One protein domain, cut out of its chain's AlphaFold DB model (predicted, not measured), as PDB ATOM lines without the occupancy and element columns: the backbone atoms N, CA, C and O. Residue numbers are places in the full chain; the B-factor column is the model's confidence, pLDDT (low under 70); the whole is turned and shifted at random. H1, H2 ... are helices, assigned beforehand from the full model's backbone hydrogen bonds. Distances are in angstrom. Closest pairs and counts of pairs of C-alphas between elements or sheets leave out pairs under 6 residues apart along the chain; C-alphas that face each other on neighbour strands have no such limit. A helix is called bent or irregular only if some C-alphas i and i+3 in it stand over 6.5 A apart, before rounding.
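What this domain is: This is residues 18 to 125 of the 385 residues of an uncharacterized protein of Coleophoma cylindrospora (UniProt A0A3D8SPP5). A long helix, H6, starts in a small body of short helices and sticks out of it as an arm with residues 113 to 125. In the body H3 and H4 cross steeply in the middle; H2 packs on H3, and the first part of H6 packs on H4. H5 and H6 start close together and spread as a narrow V, while short H1 packs on the beginning of H6. The printed part has 108 residues with six named helices, H1 to H6 in chain order, and no named strand: the class is all helix. The whole is compact, with a radius of gyration of the C-alphas of 14.5 A and spans of 42 by 34 by 19 A.

Where its parts are: Find C-alpha 100 at (-13.480, 34.676, -35.402); from there H6, residues 100 to 125, runs 37.5 A to C-alpha 125 at (-29.769, 29.939, -68.806). H4 holds residues 68 to 79, 16.3 A, and H3 residues 45 to 56, 16.4 A. H5 is residues 82 to 91, 14.2 A, and H2 residues 25 to 34, 14.4 A. Look at C-alpha 18, at (-6.276, 36.488, -38.268), for H1, residues 18 to 21, which is irregular: its first and last C-alphas are 7.3 A apart.

How they stand to each other: Begin at H6, the hub, which touches H1, H4 and H5. With residues 101 to 108 alone it touches residues 74 to 78 of H4, at a shallow tilt of 27 degrees, opposite ways; the closest C-alphas, of Trp 77 and Val 104, are 6.1 A apart. With residues 100 to 107 alone it touches H5, at a shallow tilt of 31 degrees, the same way, closest at C-alphas 82 and 100, 5.7 A. H1 touches H6 at residues 100 to 102 alone, closest at C-alphas 18 and 101, 5.6 A. Now look at H3, which with residues 46 to 51 alone touches H4, closest at C-alphas 47 and 75, 4.8 A, opposite ways at a steep tilt of 68 degrees, only just short of about perpendicular. H2 touches H3 at a shallow tilt of 30 degrees, the same way, closest at C-alphas 25 and 45, 5.5 A. H2 and H6 are apart. In H2 to H6 every O i to N i+4 pair is within hydrogen-bond range; H1 is too short for such a pair.

The domain as a whole: The C-alphas farthest apart, of Asp 26 and Asn 125, are 46.1 A apart. The printed part has no cut, and the link from H3 to H4, 11 residues, is long. Confidence is under 70 at residue 18, residues 61 to 64 and residues 116 to 125.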
ATOM      1  N   GLU A  18      -6.332  36.814 -39.698       65.62
ATOM      2  CA  GLU A  18      -6.276  36.488 -38.268       65.62
ATOM      3  C   GLU A  18      -5.847  37.669 -37.364       65.62
ATOM      4  O   GLU A  18      -6.371  37.805 -36.257       65.62
ATOM      5  N   ASP A  19      -5.003  38.597 -37.835       77.88
ATOM      6  CA  ASP A  19      -4.511  39.732 -37.030       77.88
ATOM      7  C   ASP A  19      -5.493  40.917 -36.934       77.88
ATOM      8  O   ASP A  19      -5.264  41.891 -36.203       77.88
ATOM      9  N   MET A  20      -6.622  40.870 -37.646       79.38
ATOM     10  CA  MET A  20      -7.545  42.004 -37.780       79.38
ATOM     11  C   MET A  20      -8.216  42.456 -36.476       79.38
ATOM     12  O   MET A  20      -8.683  43.601 -36.392       79.38
ATOM     13  N   TYR A  21      -8.302  41.599 -35.452       79.50
ATOM     14  CA  TYR A  21      -8.947  41.980 -34.185       79.50
ATOM     15  C   TYR A  21      -8.076  42.948 -33.375       79.50
ATOM     16  O   TYR A  21      -8.612  43.857 -32.729       79.50
ATOM     17  N   CYS A  22      -6.752  42.802 -33.477       85.19
ATOM     18  CA  CYS A  22      -5.758  43.624 -32.787       85.19
ATOM     19  C   CYS A  22      -5.587  45.011 -33.413       85.19
ATOM     20  O   CYS A  22      -5.125  45.940 -32.747       85.19
ATOM     21  N   LEU A  23      -5.967  45.185 -34.681       89.62
ATOM     22  CA  LEU A  23      -5.775  46.453 -35.374       89.62
ATOM     23  C   LEU A  23      -6.702  47.531 -34.804       89.62
ATOM     24  O   LEU A  23      -7.913  47.344 -34.645       89.62
ATOM     25  N   ARG A  24      -6.130  48.697 -34.503       94.31
ATOM     26  CA  ARG A  24      -6.893  49.907 -34.178       94.31
ATOM     27  C   ARG A  24      -7.495  50.508 -35.451       94.31
ATOM     28  O   ARG A  24      -7.032  50.229 -36.554       94.31
ATOM     29  N   LYS A  25      -8.514  51.363 -35.302       95.31
ATOM     30  CA  LYS A  25      -9.197  52.005 -36.441       95.31
ATOM     31  C   LYS A  25      -8.206  52.734 -37.367       95.31
ATOM     32  O   LYS A  25      -8.276  52.554 -38.576       95.31
ATOM     33  N   ASP A  26      -7.262  53.490 -36.805       95.62
ATOM     34  CA  ASP A  26      -6.230  54.236 -37.546       95.62
ATOM     35  C   ASP A  26      -5.277  53.332 -38.343       95.62
ATOM     36  O   ASP A  26      -4.828  53.695 -39.427       95.62
ATOM     37  N   GLU A  27      -4.972  52.145 -37.817       94.81
ATOM     38  CA  GLU A  27      -4.113  51.164 -38.481       94.81
ATOM     39  C   GLU A  27      -4.824  50.538 -39.687       94.81
ATOM     40  O   GLU A  27      -4.226  50.419 -40.755       94.81
ATOM     41  N   ILE A  28      -6.116  50.215 -39.556       94.06
ATOM     42  CA  ILE A  28      -6.923  49.684 -40.666       94.06
ATOM     43  C   ILE A  28      -7.056  50.731 -41.777       94.06
ATOM     44  O   ILE A  28      -6.833  50.413 -42.941       94.06
ATOM     45  N   VAL A  29      -7.336  51.991 -41.420       94.81
ATOM     46  CA  VAL A  29      -7.383  53.118 -42.370       94.81
ATOM     47  C   VAL A  29      -6.063  53.246 -43.131       94.81
ATOM     48  O   VAL A  29      -6.065  53.288 -44.359       94.81
ATOM     49  N   ARG A  30      -4.919  53.239 -42.428       94.19
ATOM     50  CA  ARG A  30      -3.593  53.307 -43.067       94.19
ATOM     51  C   ARG A  30      -3.351  52.147 -44.034       94.19
ATOM     52  O   ARG A  30      -2.758  52.361 -45.087       94.19
ATOM     53  N   ARG A  31      -3.808  50.938 -43.701       92.31
ATOM     54  CA  ARG A  31      -3.680  49.756 -44.568       92.31
ATOM     55  C   ARG A  31      -4.573  49.839 -45.803       92.31
ATOM     56  O   ARG A  31      -4.074  49.612 -46.899       92.31
ATOM     57  N   LEU A  32      -5.832  50.251 -45.648       91.19
ATOM     58  CA  LEU A  32      -6.746  50.492 -46.771       91.19
ATOM     59  C   LEU A  32      -6.183  51.549 -47.733       91.19
ATOM     60  O   LEU A  32      -6.150  51.311 -48.934       91.19
ATOM     61  N   LEU A  33      -5.652  52.664 -47.212       91.81
ATOM     62  CA  LEU A  33      -5.016  53.703 -48.036       91.81
ATOM     63  C   LEU A  33      -3.790  53.177 -48.795       91.81
ATOM     64  O   LEU A  33      -3.631  53.480 -49.973       91.81
ATOM     65  N   ARG A  34      -2.935  52.373 -48.148       90.50
ATOM     66  CA  ARG A  34      -1.775  51.741 -48.811       90.50
ATOM     67  C   ARG A  34      -2.187  50.760 -49.904       90.50
ATOM     68  O   ARG A  34      -1.484  50.654 -50.899       90.50
ATOM     69  N   ALA A  35      -3.313  50.076 -49.720       87.12
ATOM     70  CA  ALA A  35      -3.911  49.203 -50.723       87.12
ATOM     71  C   ALA A  35      -4.695  49.970 -51.807       87.12
ATOM     72  O   ALA A  35      -5.311  49.343 -52.656       87.12
ATOM     73  N   GLY A  36      -4.708  51.311 -51.782       89.88
ATOM     74  CA  GLY A  36      -5.432  52.126 -52.762       89.88
ATOM     75  C   GLY A  36      -6.956  52.115 -52.598       89.88
ATOM     76  O   GLY A  36      -7.668  52.538 -53.503       89.88
ATOM     77  N   ILE A  37      -7.478  51.658 -51.455       89.44
ATOM     78  CA  ILE A  37      -8.917  51.498 -51.228       89.44
ATOM     79  C   ILE A  37      -9.507  52.771 -50.627       89.44
ATOM     80  O   ILE A  37      -9.275  53.125 -49.462       89.44
ATOM     81  N   VAL A  38     -10.326  53.442 -51.435       89.62
ATOM     82  CA  VAL A  38     -11.066  54.642 -51.042       89.62
ATOM     83  C   VAL A  38     -12.174  54.272 -50.057       89.62
ATOM     84  O   VAL A  38     -12.948  53.344 -50.281       89.62
ATOM     85  N   HIS A  39     -12.278  55.018 -48.961       90.81
ATOM     86  CA  HIS A  39     -13.305  54.827 -47.940       90.81
ATOM     87  C   HIS A  39     -13.713  56.169 -47.321       90.81
ATOM     88  O   HIS A  39     -13.032  57.177 -47.494       90.81
ATOM     89  N   LYS A  40     -14.845  56.193 -46.606       92.31
ATOM     90  CA  LYS A  40     -15.308  57.386 -45.882       92.31
ATOM     91  C   LYS A  40     -14.707  57.414 -44.476       92.31
ATOM     92  O   LYS A  40     -14.757  56.408 -43.768       92.31
ATOM     93  N   ASP A  41     -14.255  58.580 -44.024       91.81
ATOM     94  CA  ASP A  41     -13.696  58.760 -42.670       91.81
ATOM     95  C   ASP A  41     -14.705  58.437 -41.548       91.81
ATOM     96  O   ASP A  41     -14.342  58.047 -40.428       91.81
ATOM     97  N   SER A  42     -15.999  58.558 -41.864       95.12
ATOM     98  CA  SER A  42     -17.112  58.311 -40.948       95.12
ATOM     99  C   SER A  42     -17.366  56.832 -40.644       95.12
ATOM    100  O   SER A  42     -18.161  56.548 -39.751       95.12
ATOM    101  N   LEU A  43     -16.723  55.891 -41.348       94.50
ATOM    102  CA  LEU A  43     -16.970  54.462 -41.145       94.50
ATOM    103  C   LEU A  43     -16.543  53.987 -39.747       94.50
ATOM    104  O   LEU A  43     -15.529  54.407 -39.177       94.50
ATOM    105  N   LEU A  44     -17.326  53.078 -39.184       96.19
ATOM    106  CA  LEU A  44     -17.072  52.392 -37.927       96.19
ATOM    107  C   LEU A  44     -15.980  51.326 -38.103       96.19
ATOM    108  O   LEU A  44     -15.667  50.880 -39.206       96.19
ATOM    109  N   LYS A  45     -15.388  50.875 -36.988       95.31
ATOM    110  CA  LYS A  45     -14.280  49.902 -37.020       95.31
ATOM    111  C   LYS A  45     -14.645  48.613 -37.774       95.31
ATOM    112  O   LYS A  45     -13.830  48.135 -38.548       95.31
ATOM    113  N   HIS A  46     -15.844  48.067 -37.566       95.25
ATOM    114  CA  HIS A  46     -16.272  46.810 -38.195       95.25
ATOM    115  C   HIS A  46     -16.561  46.953 -39.698       95.25
ATOM    116  O   HIS A  46     -16.333  46.010 -40.445       95.25
ATOM    117  N   GLU A  47     -16.983  48.135 -40.153       95.06
ATOM    118  CA  GLU A  47     -17.140  48.448 -41.582       95.06
ATOM    119  C   GLU A  47     -15.771  48.547 -42.266       95.06
ATOM    120  O   GLU A  47     -15.555  47.976 -43.331       95.06
ATOM    121  N   LEU A  48     -14.798  49.186 -41.608       95.31
ATOM    122  CA  LEU A  48     -13.411  49.215 -42.082       95.31
ATOM    123  C   LEU A  48     -12.778  47.816 -42.084       95.31
ATOM    124  O   LEU A  48     -12.037  47.477 -43.002       95.31
ATOM    125  N   GLN A  49     -13.091  46.985 -41.084       95.19
ATOM    126  CA  GLN A  49     -12.691  45.576 -41.067       95.19
ATOM    127  C   GLN A  49     -13.312  44.806 -42.235       95.19
ATOM    128  O   GLN A  49     -12.604  44.052 -42.887       95.19
ATOM    129  N   ALA A  50     -14.591  45.022 -42.545       94.81
ATOM    130  CA  ALA A  50     -15.237  44.385 -43.689       94.81
ATOM    131  C   ALA A  50     -14.553  44.741 -45.013       94.81
ATOM    132  O   ALA A  50     -14.213  43.845 -45.781       94.81
ATOM    133  N   LEU A  51     -14.278  46.030 -45.244       93.31
ATOM    134  CA  LEU A  51     -13.533  46.477 -46.425       93.31
ATOM    135  C   LEU A  51     -12.148  45.827 -46.498       93.31
ATOM    136  O   LEU A  51     -11.746  45.357 -47.556       93.31
ATOM    137  N   TRP A  52     -11.432  45.750 -45.376       92.81
ATOM    138  CA  TRP A  52     -10.110  45.127 -45.340       92.81
ATOM    139  C   TRP A  52     -10.163  43.608 -45.573       92.81
ATOM    140  O   TRP A  52      -9.333  43.078 -46.306       92.81
ATOM    141  N   ALA A  53     -11.142  42.895 -45.011       92.31
ATOM    142  CA  ALA A  53     -11.328  41.464 -45.266       92.31
ATOM    143  C   ALA A  53     -11.605  41.195 -46.754       92.31
ATOM    144  O   ALA A  53     -10.955  40.352 -47.366       92.31
ATOM    145  N   LEU A  54     -12.515  41.966 -47.355       91.25
ATOM    146  CA  LEU A  54     -12.837  41.866 -48.778       91.25
ATOM    147  C   LEU A  54     -11.626  42.192 -49.671       91.25
ATOM    148  O   LEU A  54     -11.401  41.513 -50.671       91.25
ATOM    149  N   ALA A  55     -10.819  43.185 -49.289       90.12
ATOM    150  CA  ALA A  55      -9.578  43.537 -49.972       90.12
ATOM    151  C   ALA A  55      -8.550  42.399 -49.974       90.12
ATOM    152  O   ALA A  55      -8.023  42.055 -51.027       90.12
ATOM    153  N   ASN A  56      -8.295  41.780 -48.814       89.06
ATOM    154  CA  ASN A  56      -7.338  40.667 -48.710       89.06
ATOM    155  C   ASN A  56      -7.782  39.435 -49.499       89.06
ATOM    156  O   ASN A  56      -6.949  38.685 -49.994       89.06
ATOM    157  N   LEU A  57      -9.092  39.246 -49.652       86.75
ATOM    158  CA  LEU A  57      -9.651  38.191 -50.493       86.75
ATOM    159  C   LEU A  57      -9.619  38.533 -51.991       86.75
ATOM    160  O   LEU A  57     -10.093  37.742 -52.804       86.75
ATOM    161  N   GLY A  58      -9.083  39.698 -52.370       87.69
ATOM    162  CA  GLY A  58      -9.003  40.152 -53.759       87.69
ATOM    163  C   GLY A  58     -10.357  40.531 -54.365       87.69
ATOM    164  O   GLY A  58     -10.485  40.585 -55.587       87.69
ATOM    165  N   LEU A  59     -11.370  40.778 -53.528       83.88
ATOM    166  CA  LEU A  59     -12.744  41.100 -53.944       83.88
ATOM    167  C   LEU A  59     -12.959  42.602 -54.149       83.88
ATOM    168  O   LEU A  59     -13.997  43.022 -54.656       83.88
ATOM    169  N   ILE A  60     -11.984  43.409 -53.734       84.00
ATOM    170  CA  ILE A  60     -11.928  44.852 -53.942       84.00
ATOM    171  C   ILE A  60     -10.597  45.134 -54.632       84.00
ATOM    172  O   ILE A  60      -9.540  44.929 -54.039       84.00
ATOM    173  N   GLY A  61     -10.658  45.547 -55.898       67.19
ATOM    174  CA  GLY A  61      -9.498  46.025 -56.650       67.19
ATOM    175  C   GLY A  61      -9.227  47.514 -56.417       67.19
ATOM    176  O   GLY A  61      -9.972  48.190 -55.708       67.19
ATOM    177  N   ASN A  62      -8.191  48.040 -57.074       57.12
ATOM    178  CA  ASN A  62      -7.822  49.464 -57.020       57.12
ATOM    179  C   ASN A  62      -8.881  50.397 -57.646       57.12
ATOM    180  O   ASN A  62      -8.856  51.604 -57.426       57.12
ATOM    181  N   ASP A  63      -9.783  49.845 -58.453       56.12
ATOM    182  CA  ASP A  63     -10.782  50.532 -59.273       56.12
ATOM    183  C   ASP A  63     -12.236  50.188 -58.896       56.12
ATOM    184  O   ASP A  63     -13.168  50.876 -59.318       56.12
ATOM    185  N   GLY A  64     -12.449  49.148 -58.086       60.25
ATOM    186  CA  GLY A  64     -13.775  48.636 -57.751       60.25
ATOM    187  C   GLY A  64     -14.259  49.094 -56.381       60.25
ATOM    188  O   GLY A  64     -13.650  48.777 -55.363       60.25
ATOM    189  N   THR A  65     -15.409  49.769 -56.324       70.44
ATOM    190  CA  THR A  65     -16.162  49.879 -55.069       70.44
ATOM    191  C   THR A  65     -16.978  48.595 -54.873       70.44
ATOM    192  O   THR A  65     -17.762  48.236 -55.753       70.44
ATOM    193  N   PRO A  66     -16.810  47.855 -53.760       76.38
ATOM    194  CA  PRO A  66     -17.649  46.691 -53.481       76.38
ATOM    195  C   PRO A  66     -19.120  47.103 -53.366       76.38
ATOM    196  O   PRO A  66     -19.438  48.225 -52.965       76.38
ATOM    197  N   SER A  67     -20.029  46.167 -53.655       81.00
ATOM    198  CA  SER A  67     -21.461  46.365 -53.407       81.00
ATOM    199  C   SER A  67     -21.695  46.758 -51.947       81.00
ATOM    200  O   SER A  67     -21.318  46.016 -51.040       81.00
ATOM    201  N   VAL A  68     -22.349  47.904 -51.723       84.50
ATOM    202  CA  VAL A  68     -22.645  48.443 -50.382       84.50
ATOM    203  C   VAL A  68     -23.347  47.394 -49.515       84.50
ATOM    204  O   VAL A  68     -22.933  47.152 -48.387       84.50
ATOM    205  N   LEU A  69     -24.319  46.673 -50.083       81.12
ATOM    206  CA  LEU A  69     -25.051  45.615 -49.380       81.12
ATOM    207  C   LEU A  69     -24.149  44.453 -48.948       81.12
ATOM    208  O   LEU A  69     -24.363  43.857 -47.893       81.12
ATOM    209  N   PHE A  70     -23.146  44.112 -49.761       88.62
ATOM    210  CA  PHE A  70     -22.210  43.047 -49.416       88.62
ATOM    211  C   PHE A  70     -21.241  43.502 -48.322       88.62
ATOM    212  O   PHE A  70     -21.004  42.751 -47.378       88.62
ATOM    213  N   VAL A  71     -20.768  44.752 -48.377       90.88
ATOM    214  CA  VAL A  71     -19.962  45.353 -47.300       90.88
ATOM    215  C   VAL A  71     -20.735  45.371 -45.986       90.88
ATOM    216  O   VAL A  71     -20.195  44.925 -44.979       90.88
ATOM    217  N   ASP A  72     -21.995  45.810 -45.993       91.81
ATOM    218  CA  ASP A  72     -22.837  45.874 -44.792       91.81
ATOM    219  C   ASP A  72     -23.034  44.490 -44.166       91.81
ATOM    220  O   ASP A  72     -22.950  44.313 -42.947       91.81
ATOM    221  N   LYS A  73     -23.237  43.472 -45.009       94.06
ATOM    222  CA  LYS A  73     -23.375  42.082 -44.574       94.06
ATOM    223  C   LYS A  73     -22.092  41.553 -43.933       94.06
ATOM    224  O   LYS A  73     -22.148  40.966 -42.853       94.06
ATOM    225  N   VAL A  74     -20.936  41.804 -44.547       95.12
ATOM    226  CA  VAL A  74     -19.640  41.425 -43.967       95.12
ATOM    227  C   VAL A  74     -19.365  42.212 -42.684       95.12
ATOM    228  O   VAL A  74     -18.894  41.645 -41.702       95.12
ATOM    229  N   ALA A  75     -19.724  43.495 -42.635       95.69
ATOM    230  CA  ALA A  75     -19.583  44.337 -41.452       95.69
ATOM    231  C   ALA A  75     -20.434  43.824 -40.280       95.69
ATOM    232  O   ALA A  75     -19.971  43.837 -39.133       95.69
ATOM    233  N   ALA A  76     -21.634  43.304 -40.556       96.12
ATOM    234  CA  ALA A  76     -22.457  42.625 -39.564       96.12
ATOM    235  C   ALA A  76     -21.747  41.382 -39.003       96.12
ATOM    236  O   ALA A  76     -21.658  41.240 -37.783       96.12
ATOM    237  N   TRP A  77     -21.148  40.544 -39.855       96.75
ATOM    238  CA  TRP A  77     -20.354  39.396 -39.400       96.75
ATOM    239  C   TRP A  77     -19.143  39.821 -38.569       96.75
ATOM    240  O   TRP A  77     -18.918  39.266 -37.497       96.75
ATOM    241  N   CYS A  78     -18.407  40.855 -38.983       95.00
ATOM    242  CA  CYS A  78     -17.298  41.420 -38.206       95.00
ATOM    243  C   CYS A  78     -17.740  41.886 -36.806       95.00
ATOM    244  O   CYS A  78     -16.972  41.789 -35.843       95.00
ATOM    245  N   LYS A  79     -18.975  42.386 -36.678       95.88
ATOM    246  CA  LYS A  79     -19.557  42.879 -35.423       95.88
ATOM    247  C   LYS A  79     -20.084  41.762 -34.513       95.88
ATOM    248  O   LYS A  79     -20.011  41.925 -33.298       95.88
ATOM    249  N   MET A  80     -20.568  40.655 -35.077       96.12
ATOM    250  CA  MET A  80     -21.157  39.528 -34.337       96.12
ATOM    251  C   MET A  80     -20.211  38.910 -33.299       96.12
ATOM    252  O   MET A  80     -18.982  38.962 -33.433       96.12
ATOM    253  N   LEU A  81     -20.785  38.292 -32.268       95.88
ATOM    254  CA  LEU A  81     -20.048  37.451 -31.325       95.88
ATOM    255  C   LEU A  81     -19.644  36.127 -31.988       95.88
ATOM    256  O   LEU A  81     -20.302  35.653 -32.911       95.88
ATOM    257  N   VAL A  82     -18.572  35.497 -31.495       94.88
ATOM    258  CA  VAL A  82     -18.084  34.213 -32.040       94.88
ATOM    259  C   VAL A  82     -19.154  33.121 -31.931       94.88
ATOM    260  O   VAL A  82     -19.346  32.357 -32.867       94.88
ATOM    261  N   SER A  83     -19.907  33.075 -30.827       95.56
ATOM    262  CA  SER A  83     -21.014  32.124 -30.652       95.56
ATOM    263  C   SER A  83     -22.108  32.292 -31.711       95.56
ATOM    264  O   SER A  83     -22.563  31.306 -32.276       95.56
ATOM    265  N   GLU A  84     -22.473  33.534 -32.043       96.31
ATOM    266  CA  GLU A  84     -23.465  33.830 -33.085       96.31
ATOM    267  C   GLU A  84     -22.941  33.438 -34.475       96.31
ATOM    268  O   GLU A  84     -23.679  32.909 -35.302       96.31
ATOM    269  N   GLN A  85     -21.651  33.660 -34.748       95.69
ATOM    270  CA  GLN A  85     -21.036  33.233 -36.010       95.69
ATOM    271  C   GLN A  85     -21.051  31.712 -36.161       95.69
ATOM    272  O   GLN A  85     -21.353  31.214 -37.244       95.69
ATOM    273  N   LEU A  86     -20.784  30.973 -35.081       95.12
ATOM    274  CA  LEU A  86     -20.848  29.513 -35.070       95.12
ATOM    275  C   LEU A  86     -22.256  28.990 -35.361       95.12
ATOM    276  O   LEU A  86     -22.397  28.018 -36.104       95.12
ATOM    277  N   GLU A  87     -23.298  29.639 -34.839       94.88
ATOM    278  CA  GLU A  87     -24.688  29.311 -35.179       94.88
ATOM    279  C   GLU A  87     -24.971  29.544 -36.672       94.88
ATOM    280  O   GLU A  87     -25.570  28.695 -37.341       94.88
ATOM    281  N   VAL A  88     -24.480  30.652 -37.240       94.00
ATOM    282  CA  VAL A  88     -24.624  30.943 -38.676       94.00
ATOM    283  C   VAL A  88     -23.848  29.940 -39.538       94.00
ATOM    284  O   VAL A  88     -24.381  29.465 -40.538       94.00
ATOM    285  N   LEU A  89     -22.623  29.569 -39.162       94.19
ATOM    286  CA  LEU A  89     -21.848  28.542 -39.866       94.19
ATOM    287  C   LEU A  89     -22.555  27.183 -39.818       94.19
ATOM    288  O   LEU A  89     -22.767  26.563 -40.859       94.19
ATOM    289  N   THR A  90     -22.991  26.764 -38.627       94.50
ATOM    290  CA  THR A  90     -23.676  25.480 -38.413       94.50
ATOM    291  C   THR A  90     -24.978  25.407 -39.205       94.50
ATOM    292  O   THR A  90     -25.223  24.419 -39.894       94.50
ATOM    293  N   SER A  91     -25.790  26.467 -39.180       92.81
ATOM    294  CA  SER A  91     -27.041  26.527 -39.952       92.81
ATOM    295  C   SER A  91     -26.823  26.509 -41.470       92.81
ATOM    296  O   SER A  91     -27.721  26.104 -42.206       92.81
ATOM    297  N   ARG A  92     -25.631  26.896 -41.946       92.19
ATOM    298  CA  ARG A  92     -25.217  26.802 -43.354       92.19
ATOM    299  C   ARG A  92     -24.483  25.499 -43.695       92.19
ATOM    300  O   ARG A  92     -24.061  25.338 -44.836       92.19
ATOM    301  N   GLY A  93     -24.312  24.582 -42.738       92.94
ATOM    302  CA  GLY A  93     -23.554  23.342 -42.931       92.94
ATOM    303  C   GLY A  93     -22.056  23.563 -43.170       92.94
ATOM    304  O   GLY A  93     -21.399  22.717 -43.768       92.94
ATOM    305  N   LEU A  94     -21.521  24.709 -42.740       92.69
ATOM    306  CA  LEU A  94     -20.111  25.063 -42.881       92.69
ATOM    307  C   LEU A  94     -19.327  24.579 -41.656       92.69
ATOM    308  O   LEU A  94     -19.823  24.612 -40.529       92.69
ATOM    309  N   SER A  95     -18.091  24.134 -41.871       88.62
ATOM    310  CA  SER A  95     -17.217  23.671 -40.792       88.62
ATOM    311  C   SER A  95     -16.838  24.812 -39.851       88.62
ATOM    312  O   SER A  95     -16.490  25.905 -40.299       88.62
ATOM    313  N   ASN A  96     -16.828  24.538 -38.547       88.06
ATOM    314  CA  ASN A  96     -16.206  25.427 -37.574       88.06
ATOM    315  C   ASN A  96     -14.688  25.439 -37.804       88.06
ATOM    316  O   ASN A  96     -14.043  24.395 -37.717       88.06
ATOM    317  N   VAL A  97     -14.136  26.614 -38.089       77.31
ATOM    318  CA  VAL A  97     -12.711  26.801 -38.352       77.31
ATOM    319  C   VAL A  97     -12.139  27.860 -37.418       77.31
ATOM    320  O   VAL A  97     -12.677  28.952 -37.323       77.31
ATOM    321  N   GLY A  98     -11.054  27.514 -36.724       88.69
ATOM    322  CA  GLY A  98     -10.144  28.452 -36.065       88.69
ATOM    323  C   GLY A  98     -10.781  29.600 -35.272       88.69
ATOM    324  O   GLY A  98     -11.521  29.410 -34.306       88.69
ATOM    325  N   THR A  99     -10.373  30.807 -35.639       91.69
ATOM    326  CA  THR A  99     -10.672  32.084 -35.000       91.69
ATOM    327  C   THR A  99     -11.947  32.725 -35.554       91.69
ATOM    328  O   THR A  99     -12.485  32.341 -36.589       91.69
ATOM    329  N   LYS A 100     -12.394  33.811 -34.907       92.44
ATOM    330  CA  LYS A 100     -13.480  34.676 -35.402       92.44
ATOM    331  C   LYS A 100     -13.296  35.080 -36.874       92.44
ATOM    332  O   LYS A 100     -14.266  35.242 -37.609       92.44
ATOM    333  N   TRP A 101     -12.060  35.319 -37.297       91.88
ATOM    334  CA  TRP A 101     -11.782  35.793 -38.650       91.88
ATOM    335  C   TRP A 101     -11.853  34.677 -39.678       91.88
ATOM    336  O   TRP A 101     -12.373  34.911 -40.766       91.88
ATOM    337  N   ASP A 102     -11.466  33.463 -39.291       91.31
ATOM    338  CA  ASP A 102     -11.653  32.270 -40.115       91.31
ATOM    339  C   ASP A 102     -13.148  32.013 -40.361       91.31
ATOM    340  O   ASP A 102     -13.554  31.661 -41.472       91.31
ATOM    341  N   HIS A 103     -14.004  32.279 -39.362       93.88
ATOM    342  CA  HIS A 103     -15.463  32.239 -39.531       93.88
ATOM    343  C   HIS A 103     -15.954  33.277 -40.543       93.88
ATOM    344  O   HIS A 103     -16.720  32.934 -41.445       93.88
ATOM    345  N   VAL A 104     -15.519  34.535 -40.416       94.25
ATOM    346  CA  VAL A 104     -15.912  35.620 -41.333       94.25
ATOM    347  C   VAL A 104     -15.465  35.314 -42.760       94.25
ATOM    348  O   VAL A 104     -16.270  35.426 -43.682       94.25
ATOM    349  N   GLU A 105     -14.219  34.884 -42.956       93.38
ATOM    350  CA  GLU A 105     -13.704  34.493 -44.268       93.38
ATOM    351  C   GLU A 105     -14.511  33.336 -44.871       93.38
ATOM    352  O   GLU A 105     -14.931  33.408 -46.030       93.38
ATOM    353  N   THR A 106     -14.800  32.301 -44.079       92.62
ATOM    354  CA  THR A 106     -15.609  31.152 -44.514       92.62
ATOM    355  C   THR A 106     -17.008  31.585 -44.956       92.62
ATOM    356  O   THR A 106     -17.501  31.133 -45.991       92.62
ATOM    357  N   LEU A 107     -17.638  32.507 -44.221       94.19
ATOM    358  CA  LEU A 107     -18.942  33.067 -44.582       94.19
ATOM    359  C   LEU A 107     -18.884  33.893 -45.875       94.19
ATOM    360  O   LEU A 107     -19.784  33.757 -46.705       94.19
ATOM    361  N   ILE A 108     -17.832  34.697 -46.079       93.31
ATOM    362  CA  ILE A 108     -17.616  35.453 -47.325       93.31
ATOM    363  C   ILE A 108     -17.490  34.494 -48.511       93.31
ATOM    364  O   ILE A 108     -18.199  34.652 -49.505       93.31
ATOM    365  N   ARG A 109     -16.630  33.473 -48.404       90.19
ATOM    366  CA  ARG A 109     -16.404  32.493 -49.479       90.19
ATOM    367  C   ARG A 109     -17.666  31.700 -49.811       90.19
ATOM    368  O   ARG A 109     -17.970  31.517 -50.985       90.19
ATOM    369  N   ALA A 110     -18.430  31.278 -48.803       89.94
ATOM    370  CA  ALA A 110     -19.695  30.576 -49.015       89.94
ATOM    371  C   ALA A 110     -20.739  31.454 -49.727       89.94
ATOM    372  O   ALA A 110     -21.487  30.980 -50.587       89.94
ATOM    373  N   GLU A 111     -20.789  32.746 -49.393       90.06
ATOM    374  CA  GLU A 111     -21.685  33.695 -50.049       90.06
ATOM    375  C   GLU A 111     -21.299  33.919 -51.518       90.06
ATOM    376  O   GLU A 111     -22.172  33.916 -52.385       90.06
ATOM    377  N   LEU A 112     -20.000  34.030 -51.811       83.19
ATOM    378  CA  LEU A 112     -19.495  34.147 -53.179       83.19
ATOM    379  C   LEU A 112     -19.747  32.892 -54.001       83.19
ATOM    380  O   LEU A 112     -20.270  33.005 -55.098       83.19
ATOM    381  N   ALA A 113     -19.470  31.705 -53.460       80.06
ATOM    382  CA  ALA A 113     -19.754  30.447 -54.150       80.06
ATOM    383  C   ALA A 113     -21.248  30.315 -54.493       80.06
ATOM    384  O   ALA A 113     -21.613  29.805 -55.550       80.06
ATOM    385  N   THR A 114     -22.125  30.829 -53.625       79.25
ATOM    386  CA  THR A 114     -23.566  30.895 -53.901       79.25
ATOM    387  C   THR A 114     -23.869  31.888 -55.028       79.25
ATOM    388  O   THR A 114     -24.630  31.562 -55.934       79.25
ATOM    389  N   ALA A 115     -23.268  33.081 -55.000       70.06
ATOM    390  CA  ALA A 115     -23.453  34.101 -56.030       70.06
ATOM    391  C   ALA A 115     -22.903  33.662 -57.399       70.06
ATOM    392  O   ALA A 115     -23.588  33.827 -58.403       70.06
ATOM    393  N   GLU A 116     -21.723  33.045 -57.443       69.56
ATOM    394  CA  GLU A 116     -21.101  32.478 -58.643       69.56
ATOM    395  C   GLU A 116     -21.907  31.300 -59.187       69.56
ATOM    396  O   GLU A 116     -22.142  31.231 -60.386       69.56
ATOM    397  N   ALA A 117     -22.420  30.406 -58.334       62.12
ATOM    398  CA  ALA A 117     -23.315  29.337 -58.777       62.12
ATOM    399  C   ALA A 117     -24.639  29.883 -59.339       62.12
ATOM    400  O   ALA A 117     -25.216  29.291 -60.253       62.12
ATOM    401  N   VAL A 118     -25.132  31.007 -58.808       56.16
ATOM    402  CA  VAL A 118     -26.300  31.713 -59.351       56.16
ATOM    403  C   VAL A 118     -25.957  32.371 -60.687       56.16
ATOM    404  O   VAL A 118     -26.702  32.172 -61.638       56.16
ATOM    405  N   LEU A 119     -24.832  33.078 -60.798       51.78
ATOM    406  CA  LEU A 119     -24.355  33.695 -62.040       51.78
ATOM    407  C   LEU A 119     -24.088  32.655 -63.128       51.78
ATOM    408  O   LEU A 119     -24.626  32.792 -64.214       51.78
ATOM    409  N   ALA A 120     -23.390  31.563 -62.827       55.12
ATOM    410  CA  ALA A 120     -23.153  30.469 -63.764       55.12
ATOM    411  C   ALA A 120     -24.463  29.796 -64.204       55.12
ATOM    412  O   ALA A 120     -24.614  29.433 -65.368       55.12
ATOM    413  N   LYS A 121     -25.455  29.666 -63.309       52.72
ATOM    414  CA  LYS A 121     -26.808  29.229 -63.693       52.72
ATOM    415  C   LYS A 121     -27.508  30.259 -64.575       52.72
ATOM    416  O   LYS A 121     -28.184  29.864 -65.516       52.72
ATOM    417  N   LEU A 122     -27.366  31.552 -64.298       48.22
ATOM    418  CA  LEU A 122     -27.944  32.624 -65.109       48.22
ATOM    419  C   LEU A 122     -27.287  32.705 -66.491       48.22
ATOM    420  O   LEU A 122     -28.002  32.847 -67.471       48.22
ATOM    421  N   GLU A 123     -25.971  32.535 -66.594       49.28
ATOM    422  CA  GLU A 123     -25.210  32.492 -67.848       49.28
ATOM    423  C   GLU A 123     -25.497  31.213 -68.646       49.28
ATOM    424  O   GLU A 123     -25.671  31.265 -69.863       49.28
ATOM    425  N   LEU A 124     -25.634  30.064 -67.977       44.31
ATOM    426  CA  LEU A 124     -26.096  28.822 -68.603       44.31
ATOM    427  C   LEU A 124     -27.542  28.953 -69.115       44.31
ATOM    428  O   LEU A 124     -27.875  28.452 -70.186       44.31
ATOM    429  N   ASN A 125     -28.402  29.653 -68.376       45.53
ATOM    430  CA  ASN A 125     -29.769  29.939 -68.806       45.53
ATOM    431  C   ASN A 125     -29.802  30.978 -69.942       45.53
ATOM    432  O   ASN A 125     -30.590  30.831 -70.870       45.53
TER     433      ASN A 125